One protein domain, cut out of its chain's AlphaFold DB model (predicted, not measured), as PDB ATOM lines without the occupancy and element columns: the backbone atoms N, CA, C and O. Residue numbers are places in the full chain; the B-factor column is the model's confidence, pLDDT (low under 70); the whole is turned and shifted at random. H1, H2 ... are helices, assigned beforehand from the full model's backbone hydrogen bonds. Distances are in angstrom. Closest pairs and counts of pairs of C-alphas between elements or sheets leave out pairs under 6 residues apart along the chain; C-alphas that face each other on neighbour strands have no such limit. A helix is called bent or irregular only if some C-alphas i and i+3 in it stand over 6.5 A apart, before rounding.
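AT A GLANCE: This is residues 2 to 112 of the 215 residues of an uncharacterized protein of Firmicutes bacterium ADurb.BinA052 (UniProt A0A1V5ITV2). One long helix, H5, runs along much of the elongated body, and the helical hairpin of H3 and H4 crosses it. H1 and H2 run slanted to H5 and pack on it with residues 15 to 19 and 37 to 40. The printed part has 111 residues, 81 of them in five named helices, H1 to H5 in order along the chain, with no named strand; its class is all helix, and it is compact, with a radius of gyration of the C-alphas of 13.7 A and spans of 47 by 26 by 22 A.

IN THESE COORDINATES: H1, residues 2 to 19, begins at C-alpha 2 (165.631, 190.699, 129.410) and measures 25.7 A. H2 is residues 29 to 40, 17.7 A, irregular, with C-alphas 36 and 39 7.1 A apart; H3 47 to 56, 14.3 A; H4 63 to 75, 18.1 A. H5, 84 to 111, 40.9 A, ends at C-alpha 111 (133.948, 205.985, 160.413).

HOW THE PARTS SIT: H5, the hub, touches H4 about perpendicular at 87 degrees, closest C-alphas Ala 75 and Phe 90, 5.6 A. H3 and H4 touch at 16 degrees, opposite ways, closest C-alphas Arg 55 and Val 70, 5.9 A. H1, H2 and H5 form a bundle, three helices running the same way. Every O i to N i+4 pair is within hydrogen-bond range in H1, H3 and H4; H2 has 6 of 8, H5 23 of 24.

THE WHOLE: The printed part has no cut, and its four links are short. Residues 2 and 109 to 112 have pLDDT under 70.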
ATOM      1  N   GLU A   2     165.709 189.780 128.249       62.88
ATOM      2  CA  GLU A   2     165.631 190.699 129.410       62.88
ATOM      3  C   GLU A   2     165.003 192.063 129.093       62.88
ATOM      4  O   GLU A   2     164.036 192.437 129.742       62.88
ATOM      5  N   GLY A   3     165.427 192.739 128.020       80.19
ATOM      6  CA  GLY A   3     164.898 194.073 127.699       80.19
ATOM      7  C   GLY A   3     163.391 194.134 127.402       80.19
ATOM      8  O   GLY A   3     162.768 195.162 127.639       80.19
ATOM      9  N   ALA A   4     162.777 193.044 126.921       82.56
ATOM     10  CA  ALA A   4     161.328 193.002 126.697       82.56
ATOM     11  C   ALA A   4     160.554 192.840 128.015       82.56
ATOM     12  O   ALA A   4     159.487 193.424 128.185       82.56
ATOM     13  N   TYR A   5     161.112 192.070 128.953       87.00
ATOM     14  CA  TYR A   5     160.540 191.900 130.284       87.00
ATOM     15  C   TYR A   5     160.660 193.182 131.112       87.00
ATOM     16  O   TYR A   5     159.686 193.611 131.723       87.00
ATOM     17  N   ASP A   6     161.820 193.839 131.068       88.50
ATOM     18  CA  ASP A   6     162.038 195.109 131.764       88.50
ATOM     19  C   ASP A   6     161.103 196.207 131.237       88.50
ATOM     20  O   ASP A   6     160.448 196.890 132.025       88.50
ATOM     21  N   ALA A   7     160.928 196.295 129.912       90.38
ATOM     22  CA  ALA A   7     159.973 197.220 129.302       90.38
ATOM     23  C   ALA A   7     158.520 196.950 129.738       90.38
ATOM     24  O   ALA A   7     157.749 197.892 129.946       90.38
ATOM     25  N   LEU A   8     158.133 195.679 129.910       90.31
ATOM     26  CA  LEU A   8     156.822 195.326 130.455       90.31
ATOM     27  C   LEU A   8     156.690 195.788 131.912       90.31
ATOM     28  O   LEU A   8     155.686 196.407 132.255       90.31
ATOM     29  N   CYS A   9     157.694 195.548 132.758       91.75
ATOM     30  CA  CYS A   9     157.684 195.998 134.151       91.75
ATOM     31  C   CYS A   9     157.579 197.529 134.270       91.75
ATOM     32  O   CYS A   9     156.792 198.021 135.079       91.75
ATOM     33  N   ASP A  10     158.300 198.290 133.446       92.19
ATOM     34  CA  ASP A  10     158.212 199.757 133.434       92.19
ATOM     35  C   ASP A  10     156.847 200.263 132.945       92.19
ATOM     36  O   ASP A  10     156.284 201.218 133.494       92.19
ATOM     37  N   SER A  11     156.272 199.585 131.949       92.25
ATOM     38  CA  SER A  11     154.912 199.852 131.478       92.25
ATOM     39  C   SER A  11     153.875 199.593 132.575       92.25
ATOM     40  O   SER A  11     153.005 200.432 132.819       92.25
ATOM     41  N   LEU A  12     153.992 198.476 133.295       93.00
ATOM     42  CA  LEU A  12     153.099 198.129 134.403       93.00
ATOM     43  C   LEU A  12     153.232 199.096 135.577       93.00
ATOM     44  O   LEU A  12     152.215 199.526 136.114       93.00
ATOM     45  N   TYR A  13     154.452 199.502 135.927       93.06
ATOM     46  CA  TYR A  13     154.681 200.545 136.927       93.06
ATOM     47  C   TYR A  13     153.943 201.837 136.562       93.06
ATOM     48  O   TYR A  13     153.173 202.368 137.359       93.06
ATOM     49  N   SER A  14     154.108 202.285 135.314       90.06
ATOM     50  CA  SER A  14     153.446 203.484 134.790       90.06
ATOM     51  C   SER A  14     151.920 203.366 134.826       90.06
ATOM     52  O   SER A  14     151.224 204.342 135.099       90.06
ATOM     53  N   LYS A  15     151.383 202.176 134.539       88.50
ATOM     54  CA  LYS A  15     149.942 201.897 134.602       88.50
ATOM     55  C   LYS A  15     149.418 201.947 136.034       88.50
ATOM     56  O   LYS A  15     148.383 202.565 136.259       88.50
ATOM     57  N   ILE A  16     150.143 201.368 136.994       89.56
ATOM     58  CA  ILE A  16     149.781 201.433 138.416       89.56
ATOM     59  C   ILE A  16     149.796 202.891 138.887       89.56
ATOM     60  O   ILE A  16     148.790 203.356 139.413       89.56
ATOM     61  N   ALA A  17     150.875 203.637 138.631       86.94
ATOM     62  CA  ALA A  17     150.975 205.050 139.003       86.94
ATOM     63  C   ALA A  17     149.778 205.862 138.477       86.94
ATOM     64  O   ALA A  17     149.060 206.498 139.248       86.94
ATOM     65  N   ARG A  18     149.474 205.737 137.177       81.44
ATOM     66  CA  ARG A  18     148.333 206.425 136.550       81.44
ATOM     67  C   ARG A  18     146.984 205.995 137.115       81.44
ATOM     68  O   ARG A  18     146.122 206.850 137.295       81.44
ATOM     69  N   ALA A  19     146.788 204.709 137.411       78.81
ATOM     70  CA  ALA A  19     145.543 204.226 138.008       78.81
ATOM     71  C   ALA A  19     145.263 204.909 139.358       78.81
ATOM     72  O   ALA A  19     144.111 205.190 139.691       78.81
ATOM     73  N   PHE A  20     146.312 205.245 140.110       78.31
ATOM     74  CA  PHE A  20     146.212 205.968 141.377       78.31
ATOM     75  C   PHE A  20     146.356 207.496 141.248       78.31
ATOM     76  O   PHE A  20     146.353 208.184 142.268       78.31
ATOM     77  N   GLY A  21     146.403 208.039 140.027       73.50
ATOM     78  CA  GLY A  21     146.501 209.483 139.778       73.50
ATOM     79  C   GLY A  21     147.879 210.078 140.083       73.50
ATOM     80  O   GLY A  21     147.974 211.259 140.385       73.50
ATOM     81  N   MET A  22     148.934 209.265 140.050       82.12
ATOM     82  CA  MET A  22     150.322 209.692 140.261       82.12
ATOM     83  C   MET A  22     151.049 209.860 138.924       82.12
ATOM     84  O   MET A  22     150.656 209.268 137.909       82.12
ATOM     85  N   ASP A  23     152.133 210.639 138.923       76.75
ATOM     86  CA  ASP A  23     153.016 210.729 137.761       76.75
ATOM     87  C   ASP A  23     153.692 209.369 137.516       76.75
ATOM     88  O   ASP A  23     154.236 208.735 138.416       76.75
ATOM     89  N   ALA A  24     153.655 208.899 136.270       79.69
ATOM     90  CA  ALA A  24     154.274 207.639 135.873       79.69
ATOM     91  C   ALA A  24     155.809 207.667 135.959       79.69
ATOM     92  O   ALA A  24     156.426 206.600 135.997       79.69
ATOM     93  N   MET A  25     156.414 208.858 135.937       79.75
ATOM     94  CA  MET A  25     157.866 209.050 136.029       79.75
ATOM     95  C   MET A  25     158.369 209.172 137.469       79.75
ATOM     96  O   MET A  25     159.578 209.171 137.691       79.75
ATOM     97  N   ASP A  26     157.460 209.250 138.435       79.88
ATOM     98  CA  ASP A  26     157.798 209.343 139.845       79.88
ATOM     99  C   ASP A  26     158.443 208.035 140.339       79.88
ATOM    100  O   ASP A  26     157.908 206.937 140.156       79.88
ATOM    101  N   SER A  27     159.623 208.132 140.954       84.25
ATOM    102  CA  SER A  27     160.337 206.989 141.532       84.25
ATOM    103  C   SER A  27     159.807 206.565 142.905       84.25
ATOM    104  O   SER A  27     160.141 205.472 143.362       84.25
ATOM    105  N   GLU A  28     158.986 207.393 143.552       87.38
ATOM    106  CA  GLU A  28     158.495 207.210 144.922       87.38
ATOM    107  C   GLU A  28     157.020 206.776 144.994       87.38
ATOM    108  O   GLU A  28     156.441 206.715 146.080       87.38
ATOM    109  N   VAL A  29     156.420 206.353 143.872       88.44
ATOM    110  CA  VAL A  29     155.018 205.878 143.788       88.44
ATOM    111  C   VAL A  29     154.669 204.885 144.900       88.44
ATOM    112  O   VAL A  29     153.591 204.963 145.482       88.44
ATOM    113  N   GLN A  30     155.567 203.953 145.232       91.69
ATOM    114  CA  GLN A  30     155.321 202.961 146.288       91.69
ATOM    115  C   GLN A  30     155.176 203.603 147.675       91.69
ATOM    116  O   GLN A  30     154.308 203.206 148.455       91.69
ATOM    117  N   VAL A  31     156.013 204.599 147.976       89.50
ATOM    118  CA  VAL A  31     155.987 205.339 149.243       89.50
ATOM    119  C   VAL A  31     154.706 206.162 149.319       89.50
ATOM    120  O   VAL A  31     153.946 206.018 150.275       89.50
ATOM    121  N   HIS A  32     154.384 206.912 148.263       85.00
ATOM    122  CA  HIS A  32     153.151 207.696 148.200       85.00
ATOM    123  C   HIS A  32     151.888 206.833 148.305       85.00
ATOM    124  O   HIS A  32     150.923 207.219 148.968       85.00
ATOM    125  N   LEU A  33     151.875 205.644 147.691       88.38
ATOM    126  CA  LEU A  33     150.761 204.701 147.813       88.38
ATOM    127  C   LEU A  33     150.620 204.175 149.235       88.38
ATOM    128  O   LEU A  33     149.507 204.142 149.760       88.38
ATOM    129  N   LYS A  34     151.730 203.784 149.867       89.69
ATOM    130  CA  LYS A  34     151.731 203.345 151.259       89.69
ATOM    131  C   LYS A  34     151.174 204.435 152.169       89.69
ATOM    132  O   LYS A  34     150.274 204.148 152.957       89.69
ATOM    133  N   ASP A  35     151.649 205.666 152.042       83.44
ATOM    134  CA  ASP A  35     151.201 206.777 152.883       83.44
ATOM    135  C   ASP A  35     149.713 207.073 152.668       83.44
ATOM    136  O   ASP A  35     148.949 207.155 153.631       83.44
ATOM    137  N   ARG A  36     149.261 207.113 151.405       81.12
ATOM    138  CA  ARG A  36     147.850 207.346 151.056       81.12
ATOM    139  C   ARG A  36     146.915 206.244 151.555       81.12
ATOM    140  O   ARG A  36     145.770 206.529 151.898       81.12
ATOM    141  N   LEU A  37     147.364 204.989 151.565       86.31
ATOM    142  CA  LEU A  37     146.534 203.839 151.936       86.31
ATOM    143  C   LEU A  37     146.650 203.465 153.422       86.31
ATOM    144  O   LEU A  37     145.755 202.811 153.952       86.31
ATOM    145  N   THR A  38     147.695 203.895 154.133       84.50
ATOM    146  CA  THR A  38     147.888 203.609 155.570       84.50
ATOM    147  C   THR A  38     146.653 203.897 156.443       84.50
ATOM    148  O   THR A  38     146.356 203.057 157.297       84.50
ATOM    149  N   PRO A  39     145.870 204.977 156.220       82.31
ATOM    150  CA  PRO A  39     144.660 205.250 157.000       82.31
ATOM    151  C   PRO A  39     143.628 204.113 157.012       82.31
ATOM    152  O   PRO A  39     142.862 204.003 157.963       82.31
ATOM    153  N   ILE A  40     143.617 203.234 156.000       82.56
ATOM    154  CA  ILE A  40     142.686 202.097 155.937       82.56
ATOM    155  C   ILE A  40     143.265 200.762 156.382       82.56
ATOM    156  O   ILE A  40     142.604 199.736 156.243       82.56
ATOM    157  N   ALA A  41     144.467 200.729 156.955       85.94
ATOM    158  CA  ALA A  41     145.118 199.474 157.327       85.94
ATOM    159  C   ALA A  41     144.273 198.590 158.270       85.94
ATOM    160  O   ALA A  41     144.306 197.358 158.144       85.94
ATOM    161  N   SER A  42     143.508 199.207 159.178       83.25
ATOM    162  CA  SER A  42     142.644 198.552 160.171       83.25
ATOM    163  C   SER A  42     141.216 198.278 159.686       83.25
ATOM    164  O   SER A  42     140.470 197.571 160.363       83.25
ATOM    165  N   VAL A  43     140.825 198.806 158.524       85.12
ATOM    166  CA  VAL A  43     139.451 198.708 158.019       85.12
ATOM    167  C   VAL A  43     139.191 197.284 157.514       85.12
ATOM    168  O   VAL A  43     140.034 196.728 156.802       85.12
ATOM    169  N   PRO A  44     138.042 196.663 157.845       84.81
ATOM    170  CA  PRO A  44     137.655 195.383 157.262       84.81
ATOM    171  C   PRO A  44     137.536 195.483 155.736       84.81
ATOM    172  O   PRO A  44     136.793 196.312 155.213       84.81
ATOM    173  N   MET A  45     138.254 194.623 155.008       86.56
ATOM    174  CA  MET A  45     138.248 194.595 153.542       86.56
ATOM    175  C   MET A  45     137.944 193.190 153.019       86.56
ATOM    176  O   MET A  45     138.365 192.205 153.632       86.56
ATOM    177  N   PRO A  46     137.315 193.064 151.839       90.62
ATOM    178  CA  PRO A  46     137.260 191.799 151.118       90.62
ATOM    179  C   PRO A  46     138.667 191.250 150.850       90.62
ATOM    180  O   PRO A  46     139.596 192.014 150.588       90.62
ATOM    181  N   ALA A  47     138.824 189.924 150.859       91.25
ATOM    182  CA  ALA A  47     140.136 189.267 150.802       91.25
ATOM    183  C   ALA A  47     141.022 189.748 149.636       91.25
ATOM    184  O   ALA A  47     142.205 190.019 149.826       91.25
ATOM    185  N   ARG A  48     140.443 189.916 148.439       90.19
ATOM    186  CA  ARG A  48     141.175 190.379 147.247       90.19
ATOM    187  C   ARG A  48     141.643 191.835 147.373       90.19
ATOM    188  O   ARG A  48     142.778 192.134 147.016       90.19
ATOM    189  N   ALA A  49     140.810 192.713 147.934       89.94
ATOM    190  CA  ALA A  49     141.179 194.101 148.210       89.94
ATOM    191  C   ALA A  49     142.260 194.184 149.297       89.94
ATOM    192  O   ALA A  49     143.224 194.926 149.136       89.94
ATOM    193  N   LYS A  50     142.163 193.363 150.355       93.38
ATOM    194  CA  LYS A  50     143.198 193.288 151.398       93.38
ATOM    195  C   LYS A  50     144.539 192.826 150.836       93.38
ATOM    196  O   LYS A  50     145.562 193.418 151.159       93.38
ATOM    197  N   ALA A  51     144.532 191.806 149.978       93.94
ATOM    198  CA  ALA A  51     145.737 191.331 149.308       93.94
ATOM    199  C   ALA A  51     146.369 192.432 148.444       93.94
ATOM    200  O   ALA A  51     147.583 192.621 148.506       93.94
ATOM    201  N   LEU A  52     145.559 193.189 147.691       93.44
ATOM    202  CA  LEU A  52     146.070 194.299 146.887       93.44
ATOM    203  C   LEU A  52     146.646 195.399 147.775       93.44
ATOM    204  O   LEU A  52     147.779 195.806 147.550       93.44
ATOM    205  N   PHE A  53     145.910 195.826 148.803       93.75
ATOM    206  CA  PHE A  53     146.383 196.789 149.798       93.75
ATOM    207  C   PHE A  53     147.752 196.382 150.357       93.75
ATOM    208  O   PHE A  53     148.683 197.181 150.353       93.75
ATOM    209  N   THR A  54     147.902 195.124 150.783       94.62
ATOM    210  CA  THR A  54     149.165 194.625 151.332       94.62
ATOM    211  C   THR A  54     150.299 194.706 150.315       94.62
ATOM    212  O   THR A  54     151.379 195.143 150.688       94.62
ATOM    213  N   ARG A  55     150.076 194.331 149.047       95.00
ATOM    214  CA  ARG A  55     151.117 194.423 148.009       95.00
ATOM    215  C   ARG A  55     151.463 195.864 147.645       95.00
ATOM    216  O   ARG A  55     152.636 196.165 147.477       95.00
ATOM    217  N   LEU A  56     150.475 196.754 147.557       93.88
ATOM    218  CA  LEU A  56     150.714 198.167 147.251       93.88
ATOM    219  C   LEU A  56     151.519 198.861 148.359       93.88
ATOM    220  O   LEU A  56     152.409 199.641 148.046       93.88
ATOM    221  N   CYS A  57     151.252 198.537 149.627       93.06
ATOM    222  CA  CYS A  57     151.943 199.116 150.784       93.06
ATOM    223  C   CYS A  57     153.299 198.457 151.109       93.06
ATOM    224  O   CYS A  57     153.985 198.894 152.040       93.06
ATOM    225  N   ASP A  58     153.681 197.397 150.392       93.62
ATOM    226  CA  ASP A  58     154.924 196.661 150.617       93.62
ATOM    227  C   ASP A  58     156.109 197.327 149.905       93.62
ATOM    228  O   ASP A  58     156.475 196.982 148.785       93.62
ATOM    229  N   VAL A  59     156.718 198.292 150.592       90.31
ATOM    230  CA  VAL A  59     157.888 199.057 150.117       90.31
ATOM    231  C   VAL A  59     159.228 198.358 150.392       90.31
ATOM    232  O   VAL A  59     160.279 198.988 150.319       90.31
ATOM    233  N   SER A  60     159.218 197.079 150.787       88.56
ATOM    234  CA  SER A  60     160.449 196.343 151.125       88.56
ATOM    235  C   SER A  60     161.183 195.774 149.904       88.56
ATOM    236  O   SER A  60     162.347 195.387 150.000       88.56
ATOM    237  N   HIS A  61     160.503 195.737 148.758       86.25
ATOM    238  CA  HIS A  61     160.962 195.117 147.524       86.25
ATOM    239  C   HIS A  61     161.511 196.133 146.519       86.25
ATOM    240  O   HIS A  61     161.160 197.312 146.535       86.25
ATOM    241  N   SER A  62     162.341 195.666 145.583       90.62
ATOM    242  CA  SER A  62     162.735 196.492 144.440       90.62
ATOM    243  C   SER A  62     161.518 196.883 143.587       90.62
ATOM    244  O   SER A  62     160.493 196.193 143.584       90.62
ATOM    245  N   LYS A  63     161.639 197.953 142.784       89.56
ATOM    246  CA  LYS A  63     160.598 198.391 141.829       89.56
ATOM    247  C   LYS A  63     160.019 197.221 141.028       89.56
ATOM    248  O   LYS A  63     158.805 197.092 140.898       89.56
ATOM    249  N   LYS A  64     160.897 196.365 140.508       91.12
ATOM    250  CA  LYS A  64     160.539 195.246 139.634       91.12
ATOM    251  C   LYS A  64     159.792 194.141 140.378       91.12
ATOM    252  O   LYS A  64     158.743 193.709 139.915       91.12
ATOM    253  N   GLU A  65     160.288 193.739 141.545       93.25
ATOM    254  CA  GLU A  65     159.639 192.732 142.393       93.25
ATOM    255  C   GLU A  65     158.270 193.207 142.894       93.25
ATOM    256  O   GLU A  65     157.309 192.439 142.907       93.25
ATOM    257  N   TRP A  66     158.154 194.489 143.249       95.19
ATOM    258  CA  TRP A  66     156.886 195.095 143.645       95.19
ATOM    259  C   TRP A  66     155.864 195.081 142.503       95.19
ATOM    260  O   TRP A  66     154.739 194.610 142.687       95.19
ATOM    261  N   VAL A  67     156.263 195.516 141.298       94.38
ATOM    262  CA  VAL A  67     155.408 195.459 140.102       94.38
ATOM    263  C   VAL A  67     154.974 194.027 139.814       94.38
ATOM    264  O   VAL A  67     153.791 193.786 139.597       94.38
ATOM    265  N   GLU A  68     155.905 193.073 139.830       94.62
ATOM    266  CA  GLU A  68     155.613 191.661 139.578       94.62
ATOM    267  C   GLU A  68     154.623 191.099 140.605       94.62
ATOM    268  O   GLU A  68     153.686 190.389 140.235       94.62
ATOM    269  N   SER A  69     154.765 191.475 141.874       95.38
ATOM    270  CA  SER A  69     153.872 191.081 142.962       95.38
ATOM    271  C   SER A  69     152.444 191.613 142.783       95.38
ATOM    272  O   SER A  69     151.477 190.846 142.853       95.38
ATOM    273  N   VAL A  70     152.297 192.909 142.479       94.62
ATOM    274  CA  VAL A  70     150.992 193.541 142.211       94.62
ATOM    275  C   VAL A  70     150.360 192.947 140.952       94.62
ATOM    276  O   VAL A  70     149.206 192.516 140.970       94.62
ATOM    277  N   ALA A  71     151.122 192.858 139.865       94.06
ATOM    278  CA  ALA A  71     150.669 192.333 138.586       94.06
ATOM    279  C   ALA A  71     150.205 190.872 138.692       94.06
ATOM    280  O   ALA A  71     149.128 190.526 138.199       94.06
ATOM    281  N   SER A  72     150.959 190.036 139.412       94.44
ATOM    282  CA  SER A  72     150.605 188.633 139.652       94.44
ATOM    283  C   SER A  72     149.284 188.483 140.394       94.44
ATOM    284  O   SER A  72     148.495 187.600 140.063       94.44
ATOM    285  N   LEU A  73     149.011 189.350 141.372       94.25
ATOM    286  CA  LEU A  73     147.741 189.341 142.092       94.25
ATOM    287  C   LEU A  73     146.566 189.743 141.188       94.25
ATOM    288  O   LEU A  73     145.492 189.142 141.263       94.25
ATOM    289  N   VAL A  74     146.757 190.765 140.351       91.44
ATOM    290  CA  VAL A  74     145.698 191.314 139.492       91.44
ATOM    291  C   VAL A  74     145.342 190.339 138.365       91.44
ATOM    292  O   VAL A  74     144.163 190.033 138.177       91.44
ATOM    293  N   ALA A  75     146.344 189.809 137.656       91.06
ATOM    294  CA  ALA A  75     146.154 188.907 136.516       91.06
ATOM    295  C   ALA A  75     146.065 187.416 136.904       91.06
ATOM    296  O   ALA A  75     145.628 186.594 136.098       91.06
ATOM    297  N   GLY A  76     146.457 187.054 138.130       90.62
ATOM    298  CA  GLY A  76     146.453 185.679 138.644       90.62
ATOM    299  C   GLY A  76     147.675 184.836 138.254       90.62
ATOM    300  O   GLY A  76     147.710 183.647 138.563       90.62
ATOM    301  N   LYS A  77     148.666 185.419 137.569       93.12
ATOM    302  CA  LYS A  77     149.925 184.769 137.161       93.12
ATOM    303  C   LYS A  77     151.024 185.811 136.907       93.12
ATOM    304  O   LYS A  77     150.682 186.961 136.616       93.12
ATOM    305  N   PRO A  78     152.316 185.445 136.976       92.31
ATOM    306  CA  PRO A  78     153.411 186.405 136.851       92.31
ATOM    307  C   PRO A  78     153.583 186.971 135.430       92.31
ATOM    308  O   PRO A  78     153.296 186.257 134.463       92.31
ATOM    309  N   PRO A  79     154.085 188.221 135.279       92.94
ATOM    310  CA  PRO A  79     154.167 188.920 133.990       92.94
ATOM    311  C   PRO A  79     154.970 188.203 132.906       92.94
ATOM    312  O   PRO A  79     154.653 188.324 131.727       92.94
ATOM    313  N   HIS A  80     155.966 187.393 133.272       90.56
ATOM    314  CA  HIS A  80     156.747 186.625 132.296       90.56
ATOM    315  C   HIS A  80     155.933 185.523 131.580       90.56
ATOM    316  O   HIS A  80     156.400 184.978 130.583       90.56
ATOM    317  N   LEU A  81     154.723 185.199 132.063       91.56
ATOM    318  CA  LEU A  81     153.775 184.254 131.448       91.56
ATOM    319  C   LEU A  81     152.576 184.954 130.786       91.56
ATOM    320  O   LEU A  81     151.551 184.313 130.511       91.56
ATOM    321  N   TRP A  82     152.639 186.275 130.616       93.81
ATOM    322  CA  TRP A  82     151.522 187.049 130.092       93.81
ATOM    323  C   TRP A  82     151.422 186.986 128.574       93.81
ATOM    324  O   TRP A  82     152.405 186.948 127.841       93.81
ATOM    325  N   THR A  83     150.176 187.007 128.136       92.12
ATOM    326  CA  THR A  83     149.734 187.262 126.771       92.12
ATOM    327  C   THR A  83     149.131 188.667 126.701       92.12
ATOM    328  O   THR A  83     148.841 189.279 127.733       92.12
ATOM    329  N   ASP A  84     148.845 189.167 125.501       88.88
ATOM    330  CA  ASP A  84     148.167 190.465 125.322       88.88
ATOM    331  C   ASP A  84     146.790 190.516 126.008       88.88
ATOM    332  O   ASP A  84     146.335 191.566 126.475       88.88
ATOM    333  N   GLN A  85     146.133 189.358 126.131       91.25
ATOM    334  CA  GLN A  85     144.880 189.232 126.867       91.25
ATOM    335  C   GLN A  85     145.077 189.486 128.369       91.25
ATOM    336  O   GLN A  85     144.219 190.097 129.005       91.25
ATOM    337  N   ASP A  86     146.209 189.067 128.936       93.12
ATOM    338  CA  ASP A  86     146.531 189.306 130.345       93.12
ATOM    339  C   ASP A  86     146.853 190.778 130.608       93.12
ATOM    340  O   ASP A  86     146.446 191.312 131.637       93.12
ATOM    341  N   VAL A  87     147.503 191.457 129.656       89.81
ATOM    342  CA  VAL A  87     147.728 192.912 129.721       89.81
ATOM    343  C   VAL A  87     146.393 193.657 129.735       89.81
ATOM    344  O   VAL A  87     146.178 194.523 130.581       89.81
ATOM    345  N   SER A  88     145.471 193.283 128.844       87.75
ATOM    346  CA  SER A  88     144.131 193.883 128.779       87.75
ATOM    347  C   SER A  88     143.324 193.615 130.055       87.75
ATOM    348  O   SER A  88     142.629 194.495 130.563       87.75
ATOM    349  N   ARG A  89     143.444 192.404 130.614       88.81
ATOM    350  CA  ARG A  89     142.838 192.046 131.901       88.81
ATOM    351  C   ARG A  89     143.414 192.879 133.041       88.81
ATOM    352  O   ARG A  89     142.653 193.334 133.888       88.81
ATOM    353  N   PHE A  90     144.730 193.076 133.068       90.75
ATOM    354  CA  PHE A  90     145.384 193.904 134.075       90.75
ATOM    355  C   PHE A  90     144.856 195.341 134.053       90.75
ATOM    356  O   PHE A  90     144.552 195.888 135.111       90.75
ATOM    357  N   ASP A  91     144.682 195.927 132.868       85.94
ATOM    358  CA  ASP A  91     144.171 197.294 132.721       85.94
ATOM    359  C   ASP A  91     142.773 197.454 133.332       85.94
ATOM    360  O   ASP A  91     142.538 198.381 134.104       85.94
ATOM    361  N   LEU A  92     141.861 196.514 133.071       85.38
ATOM    362  CA  LEU A  92     140.516 196.553 133.645       85.38
ATOM    363  C   LEU A  92     140.511 196.250 135.154       85.38
ATOM    364  O   LEU A  92     139.909 196.975 135.944       85.38
ATOM    365  N   GLU A  93     141.168 195.167 135.568       86.94
ATOM    366  CA  GLU A  93     141.114 194.686 136.952       86.94
ATOM    367  C   GLU A  93     141.845 195.621 137.925       86.94
ATOM    368  O   GLU A  93     141.411 195.776 139.067       86.94
ATOM    369  N   SER A  94     142.925 196.274 137.486       83.81
ATOM    370  CA  SER A  94     143.627 197.269 138.305       83.81
ATOM    371  C   SER A  94     142.741 198.480 138.611       83.81
ATOM    372  O   SER A  94     142.704 198.914 139.762       83.81
ATOM    373  N   LEU A  95     141.957 198.962 137.637       82.12
ATOM    374  CA  LEU A  95     140.980 200.040 137.835       82.12
ATOM    375  C   LEU A  95     139.864 199.629 138.803       82.12
ATOM    376  O   LEU A  95     139.555 200.368 139.737       82.12
ATOM    377  N   LEU A  96     139.296 198.431 138.634       84.12
ATOM    378  CA  LEU A  96     138.240 197.925 139.519       84.12
ATOM    379  C   LEU A  96     138.717 197.819 140.973       84.12
ATOM    380  O   LEU A  96     138.024 198.256 141.895       84.12
ATOM    381  N   LEU A  97     139.914 197.268 141.188       81.12
ATOM    382  CA  LEU A  97     140.465 197.121 142.531       81.12
ATOM    383  C   LEU A  97     140.897 198.464 143.136       81.12
ATOM    384  O   LEU A  97     140.707 198.674 144.335       81.12
ATOM    385  N   ARG A  98     141.424 199.389 142.324       83.06
ATOM    386  CA  ARG A  98     141.688 200.773 142.739       83.06
ATOM    387  C   ARG A  98     140.404 201.439 143.218       83.06
ATOM    388  O   ARG A  98     140.388 201.985 144.314       83.06
ATOM    389  N   ASN A  99     139.312 201.317 142.469       82.06
ATOM    390  CA  ASN A  99     138.024 201.904 142.844       82.06
ATOM    391  C   ASN A  99     137.471 201.302 144.128       82.06
ATOM    392  O   ASN A  99     136.957 202.027 144.979       82.06
ATOM    393  N   GLN A 100     137.653 199.999 144.316       84.94
ATOM    394  CA  GLN A 100     137.300 199.338 145.561       84.94
ATOM    395  C   GLN A 100     138.114 199.871 146.753       84.94
ATOM    396  O   GLN A 100     137.533 200.166 147.795       84.94
ATOM    397  N   LEU A 101     139.435 200.030 146.615       83.31
ATOM    398  CA  LEU A 101     140.284 200.588 147.674       83.31
ATOM    399  C   LEU A 101     139.954 202.051 147.965       83.31
ATOM    400  O   LEU A 101     139.824 202.420 149.130       83.31
ATOM    401  N   SER A 102     139.759 202.870 146.934       79.75
ATOM    402  CA  SER A 102     139.377 204.270 147.101       79.75
ATOM    403  C   SER A 102     137.995 204.413 147.752       79.75
ATOM    404  O   SER A 102     137.787 205.303 148.580       79.75
ATOM    405  N   HIS A 103     137.055 203.516 147.445       80.25
ATOM    406  CA  HIS A 103     135.763 203.453 148.125       80.25
ATOM    407  C   HIS A 103     135.916 203.085 149.606       80.25
ATOM    408  O   HIS A 103     135.346 203.758 150.460       80.25
ATOM    409  N   ILE A 104     136.740 202.086 149.935       82.38
ATOM    410  CA  ILE A 104     137.041 201.720 151.329       82.38
ATOM    411  C   ILE A 104     137.714 202.886 152.068       82.38
ATOM    412  O   ILE A 104     137.313 203.191 153.186       82.38
ATOM    413  N   LEU A 105     138.673 203.576 151.441       76.19
ATOM    414  CA  LEU A 105     139.310 204.795 151.967       76.19
ATOM    415  C   LEU A 105     138.294 205.884 152.288       76.19
ATOM    416  O   LEU A 105     138.343 206.494 153.353       76.19
ATOM    417  N   THR A 106     137.328 206.064 151.397       74.19
ATOM    418  CA  THR A 106     136.234 207.008 151.592       74.19
ATOM    419  C   THR A 106     135.367 206.603 152.786       74.19
ATOM    420  O   THR A 106     135.153 207.409 153.685       74.19
ATOM    421  N   LEU A 107     134.907 205.352 152.846       75.12
ATOM    422  CA  LEU A 107     134.069 204.877 153.952       75.12
ATOM    423  C   LEU A 107     134.789 204.940 155.302       75.12
ATOM    424  O   LEU A 107     134.198 205.334 156.304       75.12
ATOM    425  N   ALA A 108     136.074 204.600 155.316       72.31
ATOM    426  CA  ALA A 108     136.910 204.688 156.502       72.31
ATOM    427  C   ALA A 108     137.008 206.122 157.029       72.31
ATOM    428  O   ALA A 108     136.918 206.336 158.236       72.31
ATOM    429  N   SER A 109     137.112 207.102 156.123       64.94
ATOM    430  CA  SER A 109     137.126 208.521 156.490       64.94
ATOM    431  C   SER A 109     135.818 208.998 157.135       64.94
ATOM    432  O   SER A 109     135.845 209.974 157.875       64.94
ATOM    433  N   TYR A 110     134.695 208.302 156.911       64.69
ATOM    434  CA  TYR A 110     133.425 208.573 157.600       64.69
ATOM    435  C   TYR A 110     133.323 207.898 158.970       64.69
ATOM    436  O   TYR A 110     132.617 208.396 159.838       64.69
ATOM    437  N   SER A 111     133.991 206.755 159.160       59.69
ATOM    438  CA  SER A 111     133.948 205.985 160.413       59.69
ATOM    439  C   SER A 111     134.895 206.496 161.503       59.69
ATOM    440  O   SER A 111     134.798 206.050 162.643       59.69
ATOM    441  N   ASP A 112     135.817 207.402 161.169       58.06
ATOM    442  CA  ASP A 112     136.587 208.123 162.179       58.06
ATOM    443  C   ASP A 112     135.680 209.208 162.778       58.06
ATOM    444  O   ASP A 112     135.416 210.234 162.147       58.06
TER     445      ASP A 112